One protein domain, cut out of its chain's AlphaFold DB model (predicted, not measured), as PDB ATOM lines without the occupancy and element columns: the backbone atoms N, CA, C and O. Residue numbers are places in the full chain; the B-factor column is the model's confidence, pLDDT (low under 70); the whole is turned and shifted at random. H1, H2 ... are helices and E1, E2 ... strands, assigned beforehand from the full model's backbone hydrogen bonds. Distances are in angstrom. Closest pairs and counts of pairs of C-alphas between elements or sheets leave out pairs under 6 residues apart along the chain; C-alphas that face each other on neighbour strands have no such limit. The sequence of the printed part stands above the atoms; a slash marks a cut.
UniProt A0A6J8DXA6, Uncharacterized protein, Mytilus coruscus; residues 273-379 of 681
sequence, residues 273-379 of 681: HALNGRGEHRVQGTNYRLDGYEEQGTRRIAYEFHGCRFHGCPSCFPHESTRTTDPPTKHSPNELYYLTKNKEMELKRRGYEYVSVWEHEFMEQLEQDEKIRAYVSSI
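Overview. This is residues 273 to 379 of the 681 residues of an uncharacterized protein of Mytilus coruscus (UniProt A0A6J8DXA6). A narrow, twisted ribbon of three strands has one long helix, H2, laid along one face of it; from the end of E3 the short helix H3 leads away from the sheet and makes a corner with H4. A long loop, residues 312 to 332, swings out beyond one end of the ribbon; the whole is flat, with spans of 46 by 41 by 22 A, and only just loose, close to compact, with a radius of gyration of the C-alphas of 15.7 A. The printed part has 107 residues, with named elements in the order E1, E2, H1, H2, E3, H3, H4. The sheet, in the order E1, E2, E3, is mixed, and the class is mixed, helices and strands.

Arrangement. Start at residues 273 to 291, which hold no named element, and go on to strand E1, residues 292 to 296. It forms an antiparallel hairpin with E2, residues 299 to 306; look at N 294 and O 301, 2.9 A apart and within hydrogen-bond range. Next comes H1, residues 308 to 311, which only grazes the sheet and is only just on it, with 5 pairs of C-alphas within 10 A. H2, residues 333 to 349, touches H1 with its residues 333 to 340 alone, closest at the C-alphas of Leu 336 and His 311, 5.0 A apart. E3, residues 352 to 358, is the parallel neighbour of E2, with N 355 and O 302 within hydrogen-bond range at 2.9 A. H2 is on one face of the sheet, two layers, at a height over the sheet of 10.6 A; it runs along the strands, at 2 degrees to E3 on the local plane. E2, H1, H2 and E3 form a strand-helix-strand unit, two parallel neighbour strands with helices between, and its crossover is right-handed. H3, residues 359 to 368, only grazes the sheet. It touches H4, residues 370 to 377, only at the corner, at a steep tilt of 64 degrees, opposite ways; the closest C-alphas, of Leu 366 and Arg 373, are 5.2 A apart. In H2, H3 and H4 every O i to N i+4 pair is within hydrogen-bond range; H1 is too short for such a pair.

Along the chain. Find C-alpha 292 at (-36.306, -12.216, 18.543), where E1 begins. E2 is 22.3 A long, H2 24.2 A, E3 18.7 A and H3 14.3 A. H4 ends at C-alpha 377, (-22.583, -27.284, 14.650).

Size, cuts and confidence. The C-alphas of Gly 297 and Arg 323, the two farthest apart, are 46.6 A apart. The printed part has no cut, and the link from H1 to H2 is long, with 21 residues. The mean pLDDT of the printed part is 71.9; residues 273 to 279, 318 to 330 and 371 to 379 are among those under 70.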
ATOM      1  N   HIS A 273     -38.730 -15.475  21.466       56.97
ATOM      2  CA  HIS A 273     -38.846 -15.877  20.054       56.97
ATOM      3  C   HIS A 273     -39.913 -16.974  19.883       56.97
ATOM      4  O   HIS A 273     -40.475 -17.477  20.852       56.97
ATOM      5  N   ALA A 274     -40.179 -17.407  18.647       51.38
ATOM      6  CA  ALA A 274     -41.258 -18.349  18.303       51.38
ATOM      7  C   ALA A 274     -41.263 -19.707  19.045       51.38
ATOM      8  O   ALA A 274     -42.242 -20.449  18.943       51.38
ATOM      9  N   LEU A 275     -40.180 -20.063  19.740       45.38
ATOM     10  CA  LEU A 275     -39.928 -21.417  20.249       45.38
ATOM     11  C   LEU A 275     -39.684 -21.495  21.753       45.38
ATOM     12  O   LEU A 275     -39.629 -22.605  22.272       45.38
ATOM     13  N   ASN A 276     -39.580 -20.367  22.454       49.44
ATOM     14  CA  ASN A 276     -39.722 -20.374  23.906       49.44
ATOM     15  C   ASN A 276     -41.205 -20.200  24.269       49.44
ATOM     16  O   ASN A 276     -41.994 -19.722  23.451       49.44
ATOM     17  N   GLY A 277     -41.622 -20.655  25.456       44.38
ATOM     18  CA  GLY A 277     -43.035 -20.832  25.843       44.38
ATOM     19  C   GLY A 277     -43.948 -19.596  25.731       44.38
ATOM     20  O   GLY A 277     -45.157 -19.719  25.900       44.38
ATOM     21  N   ARG A 278     -43.398 -18.416  25.405       53.31
ATOM     22  CA  ARG A 278     -44.107 -17.137  25.235       53.31
ATOM     23  C   ARG A 278     -44.421 -16.773  23.772       53.31
ATOM     24  O   ARG A 278     -45.202 -15.851  23.544       53.31
ATOM     25  N   GLY A 279     -43.863 -17.490  22.789       60.66
ATOM     26  CA  GLY A 279     -44.065 -17.241  21.353       60.66
ATOM     27  C   GLY A 279     -43.432 -15.938  20.831       60.66
ATOM     28  O   GLY A 279     -42.797 -15.196  21.577       60.66
ATOM     29  N   GLU A 280     -43.609 -15.648  19.531       70.44
ATOM     30  CA  GLU A 280     -43.085 -14.424  18.887       70.44
ATOM     31  C   GLU A 280     -43.645 -13.157  19.552       70.44
ATOM     32  O   GLU A 280     -44.863 -13.021  19.724       70.44
ATOM     33  N   HIS A 281     -42.772 -12.196  19.866       77.31
ATOM     34  CA  HIS A 281     -43.202 -10.923  20.433       77.31
ATOM     35  C   HIS A 281     -44.038 -10.140  19.417       77.31
ATOM     36  O   HIS A 281     -43.590  -9.845  18.303       77.31
ATOM     37  N   ARG A 282     -45.266  -9.779  19.804       84.75
ATOM     38  CA  ARG A 282     -46.159  -8.956  18.987       84.75
ATOM     39  C   ARG A 282     -46.042  -7.497  19.402       84.75
ATOM     40  O   ARG A 282     -46.464  -7.123  20.493       84.75
ATOM     41  N   VAL A 283     -45.584  -6.660  18.479       83.25
ATOM     42  CA  VAL A 283     -45.416  -5.226  18.733       83.25
ATOM     43  C   VAL A 283     -46.785  -4.558  18.842       83.25
ATOM     44  O   VAL A 283     -47.555  -4.513  17.874       83.25
ATOM     45  N   GLN A 284     -47.093  -4.039  20.031       78.62
ATOM     46  CA  GLN A 284     -48.395  -3.454  20.353       78.62
ATOM     47  C   GLN A 284     -48.792  -2.343  19.367       78.62
ATOM     48  O   GLN A 284     -47.987  -1.496  18.973       78.62
ATOM     49  N   GLY A 285     -50.059  -2.356  18.943       76.44
ATOM     50  CA  GLY A 285     -50.589  -1.405  17.960       76.44
ATOM     51  C   GLY A 285     -50.136  -1.654  16.516       76.44
ATOM     52  O   GLY A 285     -50.395  -0.819  15.654       76.44
ATOM     53  N   THR A 286     -49.476  -2.783  16.234       79.19
ATOM     54  CA  THR A 286     -49.104  -3.199  14.874       79.19
ATOM     55  C   THR A 286     -49.456  -4.670  14.622       79.19
ATOM     56  O   THR A 286     -49.870  -5.414  15.517       79.19
ATOM     57  N   ASN A 287     -49.282  -5.103  13.374       78.00
ATOM     58  CA  ASN A 287     -49.325  -6.519  13.006       78.00
ATOM     59  C   ASN A 287     -47.925  -7.149  12.945       78.00
ATOM     60  O   ASN A 287     -47.796  -8.268  12.451       78.00
ATOM     61  N   TYR A 288     -46.887  -6.447  13.409       79.62
ATOM     62  CA  TYR A 288     -45.523  -6.951  13.366       79.62
ATOM     63  C   TYR A 288     -45.276  -7.978  14.463       79.62
ATOM     64  O   TYR A 288     -45.715  -7.833  15.608       79.62
ATOM     65  N   ARG A 289     -44.553  -9.019  14.064       79.94
ATOM     66  CA  ARG A 289     -43.967 -10.026  14.934       79.94
ATOM     67  C   ARG A 289     -42.462  -9.998  14.719       79.94
ATOM     68  O   ARG A 289     -42.034  -9.778  13.579       79.94
ATOM     69  N   LEU A 290     -41.726 -10.134  15.811       71.25
ATOM     70  CA  LEU A 290     -40.269 -10.093  15.825       71.25
ATOM     71  C   LEU A 290     -39.715 -11.518  15.858       71.25
ATOM     72  O   LEU A 290     -40.297 -12.376  16.530       71.25
ATOM     73  N   ASP A 291     -38.607 -11.753  15.154       65.56
ATOM     74  CA  ASP A 291     -37.926 -13.055  15.166       65.56
ATOM     75  C   ASP A 291     -37.271 -13.310  16.532       65.56
ATOM     76  O   ASP A 291     -37.329 -14.426  17.048       65.56
ATOM     77  N   GLY A 292     -36.733 -12.253  17.150       71.56
ATOM     78  CA  GLY A 292     -36.306 -12.216  18.543       71.56
ATOM     79  C   GLY A 292     -36.624 -10.871  19.201       71.56
ATOM     80  O   GLY A 292     -36.618  -9.824  18.553       71.56
ATOM     81  N   TYR A 293     -36.908 -10.880  20.499       78.69
ATOM     82  CA  TYR A 293     -37.165  -9.678  21.288       78.69
ATOM     83  C   TYR A 293     -36.508  -9.772  22.654       78.69
ATOM     84  O   TYR A 293     -36.618 -10.788  23.330       78.69
ATOM     85  N   GLU A 294     -35.878  -8.696  23.083       80.12
ATOM     86  CA  GLU A 294     -35.254  -8.599  24.392       80.12
ATOM     87  C   GLU A 294     -35.635  -7.275  25.049       80.12
ATOM     88  O   GLU A 294     -35.625  -6.221  24.413       80.12
ATOM     89  N   GLU A 295     -35.955  -7.326  26.339       81.25
ATOM     90  CA  GLU A 295     -36.275  -6.149  27.141       81.25
ATOM     91  C   GLU A 295     -35.370  -6.119  28.369       81.25
ATOM     92  O   GLU A 295     -35.467  -6.974  29.248       81.25
ATOM     93  N   GLN A 296     -34.470  -5.139  28.413       75.81
ATOM     94  CA  GLN A 296     -33.571  -4.897  29.538       75.81
ATOM     95  C   GLN A 296     -33.868  -3.518  30.130       75.81
ATOM     96  O   GLN A 296     -33.437  -2.486  29.608       75.81
ATOM     97  N   GLY A 297     -34.626  -3.484  31.228       77.75
ATOM     98  CA  GLY A 297     -35.042  -2.230  31.859       77.75
ATOM     99  C   GLY A 297     -35.904  -1.389  30.913       77.75
ATOM    100  O   GLY A 297     -37.014  -1.780  30.577       77.75
ATOM    101  N   THR A 298     -35.399  -0.232  30.477       75.50
ATOM    102  CA  THR A 298     -36.083   0.642  29.503       75.50
ATOM    103  C   THR A 298     -35.691   0.375  28.047       75.50
ATOM    104  O   THR A 298     -36.288   0.952  27.133       75.50
ATOM    105  N   ARG A 299     -34.691  -0.484  27.806       83.88
ATOM    106  CA  ARG A 299     -34.181  -0.807  26.472       83.88
ATOM    107  C   ARG A 299     -34.962  -1.979  25.890       83.88
ATOM    108  O   ARG A 299     -35.002  -3.055  26.478       83.88
ATOM    109  N   ARG A 300     -35.545  -1.769  24.711       88.25
ATOM    110  CA  ARG A 300     -36.279  -2.782  23.943       88.25
ATOM    111  C   ARG A 300     -35.523  -3.069  22.660       88.25
ATOM    112  O   ARG A 300     -35.388  -2.169  21.838       88.25
ATOM    113  N   ILE A 301     -35.034  -4.290  22.493       82.69
ATOM    114  CA  ILE A 301     -34.232  -4.713  21.345       82.69
ATOM    115  C   ILE A 301     -35.056  -5.691  20.505       82.69
ATOM    116  O   ILE A 301     -35.608  -6.665  21.013       82.69
ATOM    117  N   ALA A 302     -35.164  -5.410  19.213       80.00
ATOM    118  CA  ALA A 302     -35.783  -6.255  18.208       80.00
ATOM    119  C   ALA A 302     -34.686  -6.898  17.351       80.00
ATOM    120  O   ALA A 302     -33.924  -6.184  16.699       80.00
ATOM    121  N   TYR A 303     -34.639  -8.228  17.340       76.19
ATOM    122  CA  TYR A 303     -33.749  -9.029  16.505       76.19
ATOM    123  C   TYR A 303     -34.514  -9.564  15.294       76.19
ATOM    124  O   TYR A 303     -35.591 -10.148  15.445       76.19
ATOM    125  N   GLU A 304     -33.966  -9.380  14.094       76.81
ATOM    126  CA  GLU A 304     -34.604  -9.781  12.836       76.81
ATOM    127  C   GLU A 304     -33.617 -10.478  11.899       76.81
ATOM    128  O   GLU A 304     -32.510  -9.998  11.658       76.81
ATOM    129  N   PHE A 305     -34.043 -11.601  11.326       74.88
ATOM    130  CA  PHE A 305     -33.259 -12.330  10.339       74.88
ATOM    131  C   PHE A 305     -33.873 -12.148   8.951       74.88
ATOM    132  O   PHE A 305     -34.952 -12.658   8.628       74.88
ATOM    133  N   HIS A 306     -33.168 -11.440   8.076       74.50
ATOM    134  CA  HIS A 306     -33.668 -11.139   6.746       74.50
ATOM    135  C   HIS A 306     -33.256 -12.203   5.732       74.50
ATOM    136  O   HIS A 306     -32.226 -12.102   5.066       74.50
ATOM    137  N   GLY A 307     -34.132 -13.194   5.533       71.69
ATOM    138  CA  GLY A 307     -34.066 -14.082   4.367       71.69
ATOM    139  C   GLY A 307     -33.984 -13.260   3.076       71.69
ATOM    140  O   GLY A 307     -34.918 -12.505   2.782       71.69
ATOM    141  N   CYS A 308     -32.892 -13.386   2.319       74.25
ATOM    142  CA  CYS A 308     -32.525 -12.441   1.260       74.25
ATOM    143  C   CYS A 308     -33.592 -12.362   0.169       74.25
ATOM    144  O   CYS A 308     -33.936 -11.274  -0.293       74.25
ATOM    145  N   ARG A 309     -34.169 -13.510  -0.200       72.06
ATOM    146  CA  ARG A 309     -35.258 -13.598  -1.184       72.06
ATOM    147  C   ARG A 309     -36.565 -12.977  -0.687       72.06
ATOM    148  O   ARG A 309     -37.286 -12.365  -1.463       72.06
ATOM    149  N   PHE A 310     -36.888 -13.158   0.591       71.06
ATOM    150  CA  PHE A 310     -38.187 -12.780   1.160       71.06
ATOM    151  C   PHE A 310     -38.250 -11.324   1.620       71.06
ATOM    152  O   PHE A 310     -39.344 -10.779   1.744       71.06
ATOM    153  N   HIS A 311     -37.092 -10.705   1.840       76.62
ATOM    154  CA  HIS A 311     -36.961  -9.322   2.299       76.62
ATOM    155  C   HIS A 311     -36.346  -8.395   1.242       76.62
ATOM    156  O   HIS A 311     -36.179  -7.209   1.500       76.62
ATOM    157  N   GLY A 312     -36.047  -8.912   0.043       79.19
ATOM    158  CA  GLY A 312     -35.563  -8.108  -1.079       79.19
ATOM    159  C   GLY A 312     -34.154  -7.568  -0.860       79.19
ATOM    160  O   GLY A 312     -33.944  -6.364  -0.898       79.19
ATOM    161  N   CYS A 313     -33.185  -8.439  -0.584       81.75
ATOM    162  CA  CYS A 313     -31.813  -8.002  -0.336       81.75
ATOM    163  C   CYS A 313     -31.239  -7.234  -1.547       81.75
ATOM    164  O   CYS A 313     -31.176  -7.814  -2.632       81.75
ATOM    165  N   PRO A 314     -30.778  -5.978  -1.384       80.88
ATOM    166  CA  PRO A 314     -30.267  -5.178  -2.497       80.88
ATOM    167  C   PRO A 314     -28.937  -5.712  -3.048       80.88
ATOM    168  O   PRO A 314     -28.670  -5.550  -4.235       80.88
ATOM    169  N   SER A 315     -28.136  -6.389  -2.216       83.00
ATOM    170  CA  SER A 315     -26.878  -7.028  -2.624       83.00
ATOM    171  C   SER A 315     -27.125  -8.269  -3.486       83.00
ATOM    172  O   SER A 315     -26.504  -8.433  -4.531       83.00
ATOM    173  N   CYS A 316     -28.070  -9.128  -3.083       79.06
ATOM    174  CA  CYS A 316     -28.389 -10.358  -3.818       79.06
ATOM    175  C   CYS A 316     -29.319 -10.125  -5.022       79.06
ATOM    176  O   CYS A 316     -29.361 -10.954  -5.929       79.06
ATOM    177  N   PHE A 317     -30.091  -9.031  -5.025       78.06
ATOM    178  CA  PHE A 317     -31.075  -8.692  -6.058       78.06
ATOM    179  C   PHE A 317     -30.975  -7.201  -6.459       78.06
ATOM    180  O   PHE A 317     -31.839  -6.405  -6.080       78.06
ATOM    181  N   PRO A 318     -29.935  -6.798  -7.216       69.88
ATOM    182  CA  PRO A 318     -29.725  -5.406  -7.620       69.88
ATOM    183  C   PRO A 318     -30.808  -4.882  -8.588       69.88
ATOM    184  O   PRO A 318     -31.504  -5.645  -9.259       69.88
ATOM    185  N   HIS A 319     -30.934  -3.550  -8.660       58.06
ATOM    186  CA  HIS A 319     -32.069  -2.764  -9.181       58.06
ATOM    187  C   HIS A 319     -32.615  -3.069 -10.600       58.06
ATOM    188  O   HIS A 319     -33.648  -2.509 -10.970       58.06
ATOM    189  N   GLU A 320     -32.015  -3.958 -11.393       50.25
ATOM    190  CA  GLU A 320     -32.492  -4.295 -12.746       50.25
ATOM    191  C   GLU A 320     -33.699  -5.256 -12.776       50.25
ATOM    192  O   GLU A 320     -34.358  -5.396 -13.809       50.25
ATOM    193  N   SER A 321     -34.102  -5.859 -11.650       53.81
ATOM    194  CA  SER A 321     -35.225  -6.815 -11.602       53.81
ATOM    195  C   SER A 321     -36.627  -6.168 -11.525       53.81
ATOM    196  O   SER A 321     -37.537  -6.706 -10.890       53.81
ATOM    197  N   THR A 322     -36.840  -5.004 -12.148       50.81
ATOM    198  CA  THR A 322     -38.098  -4.222 -12.049       50.81
ATOM    199  C   THR A 322     -39.318  -4.868 -12.720       50.81
ATOM    200  O   THR A 322     -40.422  -4.341 -12.602       50.81
ATOM    201  N   ARG A 323     -39.166  -6.002 -13.420       49.28
ATOM    202  CA  ARG A 323     -40.244  -6.588 -14.247       49.28
ATOM    203  C   ARG A 323     -40.726  -7.978 -13.841       49.28
ATOM    204  O   ARG A 323     -41.682  -8.468 -14.434       49.28
ATOM    205  N   THR A 324     -40.127  -8.606 -12.834       50.03
ATOM    206  CA  THR A 324     -40.501  -9.966 -12.416       50.03
ATOM    207  C   THR A 324     -40.848  -9.996 -10.940       50.03
ATOM    208  O   THR A 324     -39.983  -9.850 -10.079       50.03
ATOM    209  N   THR A 325     -42.134 -10.187 -10.651       55.44
ATOM    210  CA  THR A 325     -42.619 -10.490  -9.307       55.44
ATOM    211  C   THR A 325     -42.136 -11.875  -8.897       55.44
ATOM    212  O   THR A 325     -42.212 -12.834  -9.668       55.44
ATOM    213  N   ASP A 326     -41.623 -11.992  -7.675       50.97
ATOM    214  CA  ASP A 326     -41.223 -13.278  -7.119       50.97
ATOM    215  C   ASP A 326     -42.488 -14.126  -6.837       50.97
ATOM    216  O   ASP A 326     -43.357 -13.685  -6.080       50.97
ATOM    217  N   PRO A 327     -42.662 -15.323  -7.440       41.50
ATOM    218  CA  PRO A 327     -43.923 -16.073  -7.351       41.50
ATOM    219  C   PRO A 327     -44.366 -16.433  -5.912       41.50
ATOM    220  O   PRO A 327     -45.570 -16.388  -5.643       41.50
ATOM    221  N   PRO A 328     -43.452 -16.765  -4.975       45.41
ATOM    222  CA  PRO A 328     -43.775 -16.957  -3.558       45.41
ATOM    223  C   PRO A 328     -44.272 -15.702  -2.826       45.41
ATOM    224  O   PRO A 328     -45.209 -15.793  -2.034       45.41
ATOM    225  N   THR A 329     -43.660 -14.538  -3.056       51.28
ATOM    226  CA  THR A 329     -43.942 -13.315  -2.277       51.28
ATOM    227  C   THR A 329     -44.909 -12.349  -2.957       51.28
ATOM    228  O   THR A 329     -45.504 -11.514  -2.274       51.28
ATOM    229  N   LYS A 330     -45.108 -12.488  -4.274       64.06
ATOM    230  CA  LYS A 330     -45.929 -11.632  -5.153       64.06
ATOM    231  C   LYS A 330     -45.507 -10.163  -5.205       64.06
ATOM    232  O   LYS A 330     -46.274  -9.339  -5.693       64.06
ATOM    233  N   HIS A 331     -44.312  -9.853  -4.724       70.12
ATOM    234  CA  HIS A 331     -43.725  -8.523  -4.758       70.12
ATOM    235  C   HIS A 331     -42.434  -8.589  -5.573       70.12
ATOM    236  O   HIS A 331     -41.804  -9.644  -5.698       70.12
ATOM    237  N   SER A 332     -42.048  -7.470  -6.167       76.69
ATOM    238  CA  SER A 332     -40.690  -7.307  -6.674       76.69
ATOM    239  C   SER A 332     -39.699  -7.252  -5.501       76.69
ATOM    240  O   SER A 332     -40.071  -6.830  -4.400       76.69
ATOM    241  N   PRO A 333     -38.426  -7.626  -5.708       74.62
ATOM    242  CA  PRO A 333     -37.393  -7.469  -4.684       74.62
ATOM    243  C   PRO A 333     -37.328  -6.045  -4.107       74.62
ATOM    244  O   PRO A 333     -37.243  -5.885  -2.894       74.62
ATOM    245  N   ASN A 334     -37.501  -5.010  -4.939       79.38
ATOM    246  CA  ASN A 334     -37.546  -3.615  -4.482       79.38
ATOM    247  C   ASN A 334     -38.735  -3.326  -3.545       79.38
ATOM    248  O   ASN A 334     -38.585  -2.603  -2.562       79.38
ATOM    249  N   GLU A 335     -39.915  -3.885  -3.820       79.88
ATOM    250  CA  GLU A 335     -41.084  -3.732  -2.942       79.88
ATOM    251  C   GLU A 335     -40.878  -4.446  -1.601       79.88
ATOM    252  O   GLU A 335     -41.223  -3.897  -0.557       79.88
ATOM    253  N   LEU A 336     -40.279  -5.641  -1.602       79.81
ATOM    254  CA  LEU A 336     -39.936  -6.359  -0.367       79.81
ATOM    255  C   LEU A 336     -38.896  -5.604   0.458       79.81
ATOM    256  O   LEU A 336     -39.044  -5.500   1.676       79.81
ATOM    257  N   TYR A 337     -37.893  -5.029  -0.205       85.00
ATOM    258  CA  TYR A 337     -36.900  -4.181   0.440       85.00
ATOM    259  C   TYR A 337     -37.554  -2.968   1.098       85.00
ATOM    260  O   TYR A 337     -37.330  -2.691   2.276       85.00
ATOM    261  N   TYR A 338     -38.436  -2.283   0.365       84.94
ATOM    262  CA  TYR A 338     -39.178  -1.136   0.874       84.94
ATOM    263  C   TYR A 338     -40.055  -1.505   2.081       84.94
ATOM    264  O   TYR A 338     -40.065  -0.794   3.085       84.94
ATOM    265  N   LEU A 339     -40.757  -2.642   2.035       84.25
ATOM    266  CA  LEU A 339     -41.550  -3.140   3.163       84.25
ATOM    267  C   LEU A 339     -40.680  -3.473   4.384       84.25
ATOM    268  O   LEU A 339     -41.059  -3.136   5.508       84.25
ATOM    269  N   THR A 340     -39.515  -4.087   4.165       85.19
ATOM    270  CA  THR A 340     -38.537  -4.405   5.216       85.19
ATOM    271  C   THR A 340     -38.024  -3.124   5.874       85.19
ATOM    272  O   THR A 340     -38.078  -2.991   7.096       85.19
ATOM    273  N   LYS A 341     -37.643  -2.120   5.074       90.12
ATOM    274  CA  LYS A 341     -37.186  -0.817   5.576       90.12
ATOM    275  C   LYS A 341     -38.278  -0.014   6.275       90.12
ATOM    276  O   LYS A 341     -37.996   0.634   7.280       90.12
ATOM    277  N   ASN A 342     -39.531  -0.106   5.835       88.75
ATOM    278  CA  ASN A 342     -40.651   0.499   6.559       88.75
ATOM    279  C   ASN A 342     -40.891  -0.153   7.924       88.75
ATOM    280  O   ASN A 342     -41.158   0.560   8.891       88.75
ATOM    281  N   LYS A 343     -40.783  -1.487   8.022       88.00
ATOM    282  CA  LYS A 343     -40.867  -2.199   9.307       88.00
ATOM    283  C   LYS A 343     -39.745  -1.739  10.244       88.00
ATOM    284  O   LYS A 343     -40.030  -1.375  11.379       88.00
ATOM    285  N   GLU A 344     -38.506  -1.689   9.753       89.56
ATOM    286  CA  GLU A 344     -37.346  -1.190  10.503       89.56
ATOM    287  C   GLU A 344     -37.572   0.244  11.020       89.56
ATOM    288  O   GLU A 344     -37.425   0.504  12.216       89.56
ATOM    289  N   MET A 345     -37.978   1.171  10.144       90.81
ATOM    290  CA  MET A 345     -38.224   2.571  10.511       90.81
ATOM    291  C   MET A 345     -39.333   2.717  11.559       90.81
ATOM    292  O   MET A 345     -39.176   3.474  12.517       90.81
ATOM    293  N   GLU A 346     -40.441   1.985  11.419       89.50
ATOM    294  CA  GLU A 346     -41.558   2.065  12.364       89.50
ATOM    295  C   GLU A 346     -41.203   1.475  13.737       89.50
ATOM    296  O   GLU A 346     -41.639   2.004  14.760       89.50
ATOM    297  N   LEU A 347     -40.385   0.418  13.788       88.31
ATOM    298  CA  LEU A 347     -39.892  -0.143  15.050       88.31
ATOM    299  C   LEU A 347     -38.941   0.830  15.755       88.31
ATOM    300  O   LEU A 347     -39.135   1.116  16.939       88.31
ATOM    301  N   LYS A 348     -38.005   1.436  15.017       90.69
ATOM    302  CA  LYS A 348     -37.120   2.488  15.546       90.69
ATOM    303  C   LYS A 348     -37.911   3.693  16.066       90.69
ATOM    304  O   LYS A 348     -37.666   4.153  17.178       90.69
ATOM    305  N   ARG A 349     -38.932   4.154  15.329       91.31
ATOM    306  CA  ARG A 349     -39.824   5.259  15.749       91.31
ATOM    307  C   ARG A 349     -40.565   4.960  17.054       91.31
ATOM    308  O   ARG A 349     -40.863   5.870  17.821       91.31
ATOM    309  N   ARG A 350     -40.861   3.686  17.314       88.81
ATOM    310  CA  ARG A 350     -41.508   3.213  18.546       88.81
ATOM    311  C   ARG A 350     -40.525   2.981  19.697       88.81
ATOM    312  O   ARG A 350     -40.941   2.496  20.747       88.81
ATOM    313  N   GLY A 351     -39.252   3.338  19.523       89.31
ATOM    314  CA  GLY A 351     -38.218   3.221  20.547       89.31
ATOM    315  C   GLY A 351     -37.699   1.797  20.728       89.31
ATOM    316  O   GLY A 351     -37.337   1.438  21.844       89.31
ATOM    317  N   TYR A 352     -37.720   0.980  19.670       88.88
ATOM    318  CA  TYR A 352     -36.988  -0.285  19.639       88.88
ATOM    319  C   TYR A 352     -35.604  -0.044  19.041       88.88
ATOM    320  O   TYR A 352     -35.469   0.579  17.986       88.88
ATOM    321  N   GLU A 353     -34.582  -0.584  19.684       87.56
ATOM    322  CA  GLU A 353     -33.309  -0.830  19.032       87.56
ATOM    323  C   GLU A 353     -33.477  -1.993  18.060       87.56
ATOM    324  O   GLU A 353     -34.093  -3.001  18.394       87.56
ATOM    325  N   TYR A 354     -32.984  -1.838  16.838       84.44
ATOM    326  CA  TYR A 354     -33.224  -2.793  15.765       84.44
ATOM    327  C   TYR A 354     -31.903  -3.408  15.329       84.44
ATOM    328  O   TYR A 354     -31.062  -2.714  14.754       84.44
ATOM    329  N   VAL A 355     -31.744  -4.697  15.603       79.56
ATOM    330  CA  VAL A 355     -30.587  -5.503  15.219       79.56
ATOM    331  C   VAL A 355     -31.051  -6.476  14.148       79.56
ATOM    332  O   VAL A 355     -31.957  -7.274  14.378       79.56
ATOM    333  N   SER A 356     -30.447  -6.417  12.968       79.25
ATOM    334  CA  SER A 356     -30.762  -7.361  11.904       79.25
ATOM    335  C   SER A 356     -29.520  -7.889  11.214       79.25
ATOM    336  O   SER A 356     -28.468  -7.252  11.221       79.25
ATOM    337  N   VAL A 357     -29.663  -9.075  10.633       74.75
ATOM    338  CA  VAL A 357     -28.650  -9.707   9.790       74.75
ATOM    339  C   VAL A 357     -29.327 -10.262   8.546       74.75
ATOM    340  O   VAL A 357     -30.426 -10.826   8.620       74.75
ATOM    341  N   TRP A 358     -28.705 -10.079   7.386       72.94
ATOM    342  CA  TRP A 358     -29.181 -10.692   6.155       72.94
ATOM    343  C   TRP A 358     -28.686 -12.125   6.032       72.94
ATOM    344  O   TRP A 358     -27.596 -12.476   6.467       72.94
ATOM    345  N   GLU A 359     -29.481 -12.962   5.372       72.12
ATOM    346  CA  GLU A 359     -29.141 -14.371   5.163       72.12
ATOM    347  C   GLU A 359     -27.765 -14.562   4.515       72.12
ATOM    348  O   GLU A 359     -27.005 -15.394   4.988       72.12
ATOM    349  N   HIS A 360     -27.406 -13.775   3.495       74.00
ATOM    350  CA  HIS A 360     -26.092 -13.888   2.856       74.00
ATOM    351  C   HIS A 360     -24.942 -13.465   3.783       74.00
ATOM    352  O   HIS A 360     -23.923 -14.144   3.809       74.00
ATOM    353  N   GLU A 361     -25.128 -12.412   4.586       73.00
ATOM    354  CA  GLU A 361     -24.142 -11.953   5.577       73.00
ATOM    355  C   GLU A 361     -23.921 -13.018   6.657       73.00
ATOM    356  O   GLU A 361     -22.794 -13.273   7.067       73.00
ATOM    357  N   PHE A 362     -24.991 -13.683   7.097       70.44
ATOM    358  CA  PHE A 362     -24.894 -14.766   8.071       70.44
ATOM    359  C   PHE A 362     -24.208 -16.012   7.494       70.44
ATOM    360  O   PHE A 362     -23.419 -16.653   8.183       70.44
ATOM    361  N   MET A 363     -24.477 -16.353   6.229       69.12
ATOM    362  CA  MET A 363     -23.783 -17.456   5.552       69.12
ATOM    363  C   MET A 363     -22.290 -17.157   5.386       69.12
ATOM    364  O   MET A 363     -21.466 -18.022   5.663       69.12
ATOM    365  N   GLU A 364     -21.932 -15.925   5.024       75.44
ATOM    366  CA  GLU A 364     -20.536 -15.489   4.950       75.44
ATOM    367  C   GLU A 364     -19.846 -15.561   6.324       75.44
ATOM    368  O   GLU A 364     -18.734 -16.076   6.437       75.44
ATOM    369  N   GLN A 365     -20.532 -15.150   7.396       69.81
ATOM    370  CA  GLN A 365     -20.031 -15.295   8.769       69.81
ATOM    371  C   GLN A 365     -19.806 -16.762   9.165       69.81
ATOM    372  O   GLN A 365     -18.825 -17.063   9.839       69.81
ATOM    373  N   LEU A 366     -20.670 -17.688   8.736       64.12
ATOM    374  CA  LEU A 366     -20.485 -19.126   8.975       64.12
ATOM    375  C   LEU A 366     -19.279 -19.712   8.230       64.12
ATOM    376  O   LEU A 366     -18.685 -20.687   8.696       64.12
ATOM    377  N   GLU A 367     -18.930 -19.151   7.074       74.31
ATOM    378  CA  GLU A 367     -17.766 -19.570   6.293       74.31
ATOM    379  C   GLU A 367     -16.458 -18.998   6.853       74.31
ATOM    380  O   GLU A 367     -15.447 -19.703   6.881       74.31
ATOM    381  N   GLN A 368     -16.481 -17.746   7.321       75.31
ATOM    382  CA  GLN A 368     -15.292 -17.005   7.751       75.31
ATOM    383  C   GLN A 368     -14.965 -17.162   9.244       75.31
ATOM    384  O   GLN A 368     -13.788 -17.128   9.610       75.31
ATOM    385  N   ASP A 369     -15.966 -17.344  10.111       70.94
ATOM    386  CA  ASP A 369     -15.777 -17.441  11.561       70.94
ATOM    387  C   ASP A 369     -15.925 -18.887  12.061       70.94
ATOM    388  O   ASP A 369     -17.019 -19.445  12.221       70.94
ATOM    389  N   GLU A 370     -14.783 -19.500  12.369       70.81
ATOM    390  CA  GLU A 370     -14.709 -20.861  12.893       70.81
ATOM    391  C   GLU A 370     -15.456 -21.036  14.227       70.81
ATOM    392  O   GLU A 370     -16.019 -22.105  14.473       70.81
ATOM    393  N   LYS A 371     -15.531 -19.996  15.070       63.44
ATOM    394  CA  LYS A 371     -16.235 -20.060  16.358       63.44
ATOM    395  C   LYS A 371     -17.742 -20.104  16.156       63.44
ATOM    396  O   LYS A 371     -18.410 -20.903  16.810       63.44
ATOM    397  N   ILE A 372     -18.276 -19.296  15.236       58.25
ATOM    398  CA  ILE A 372     -19.708 -19.310  14.897       58.25
ATOM    399  C   ILE A 372     -20.075 -20.663  14.288       58.25
ATOM    400  O   ILE A 372     -21.052 -21.283  14.709       58.25
ATOM    401  N   ARG A 373     -19.258 -21.180  13.365       59.66
ATOM    402  CA  ARG A 373     -19.480 -22.495  12.749       59.66
ATOM    403  C   ARG A 373     -19.458 -23.633  13.769       59.66
ATOM    404  O   ARG A 373     -20.334 -24.500  13.731       59.66
ATOM    405  N   ALA A 374     -18.486 -23.634  14.683       52.34
ATOM    406  CA  ALA A 374     -18.383 -24.634  15.744       52.34
ATOM    407  C   ALA A 374     -19.571 -24.553  16.713       52.34
ATOM    408  O   ALA A 374     -20.164 -25.579  17.045       52.34
ATOM    409  N   TYR A 375     -19.970 -23.338  17.102       51.62
ATOM    410  CA  TYR A 375     -21.147 -23.110  17.933       51.62
ATOM    411  C   TYR A 375     -22.416 -23.633  17.257       51.62
ATOM    412  O   TYR A 375     -23.094 -24.467  17.846       51.62
ATOM    413  N   VAL A 376     -22.690 -23.248  16.005       51.69
ATOM    414  CA  VAL A 376     -23.873 -23.703  15.250       51.69
ATOM    415  C   VAL A 376     -23.879 -25.220  15.054       51.69
ATOM    416  O   VAL A 376     -24.926 -25.848  15.198       51.69
ATOM    417  N   SER A 377     -22.718 -25.827  14.802       48.88
ATOM    418  CA  SER A 377     -22.583 -27.284  14.650       48.88
ATOM    419  C   SER A 377     -22.797 -28.051  15.959       48.88
ATOM    420  O   SER A 377     -23.185 -29.216  15.929       48.88
ATOM    421  N   SER A 378     -22.568 -27.411  17.110       46.47
ATOM    422  CA  SER A 378     -22.809 -28.002  18.432       46.47
ATOM    423  C   SER A 378     -24.286 -27.998  18.855       46.47
ATOM    424  O   SER A 378     -24.639 -28.622  19.856       46.47
ATOM    425  N   ILE A 379     -25.165 -27.315  18.110       48.41
ATOM    426  CA  ILE A 379     -26.580 -27.180  18.469       48.41
ATOM    427  C   ILE A 379     -27.339 -28.440  18.042       48.41
ATOM    428  O   ILE A 379     -27.590 -28.671  16.859       48.41
TER     429      ILE A 379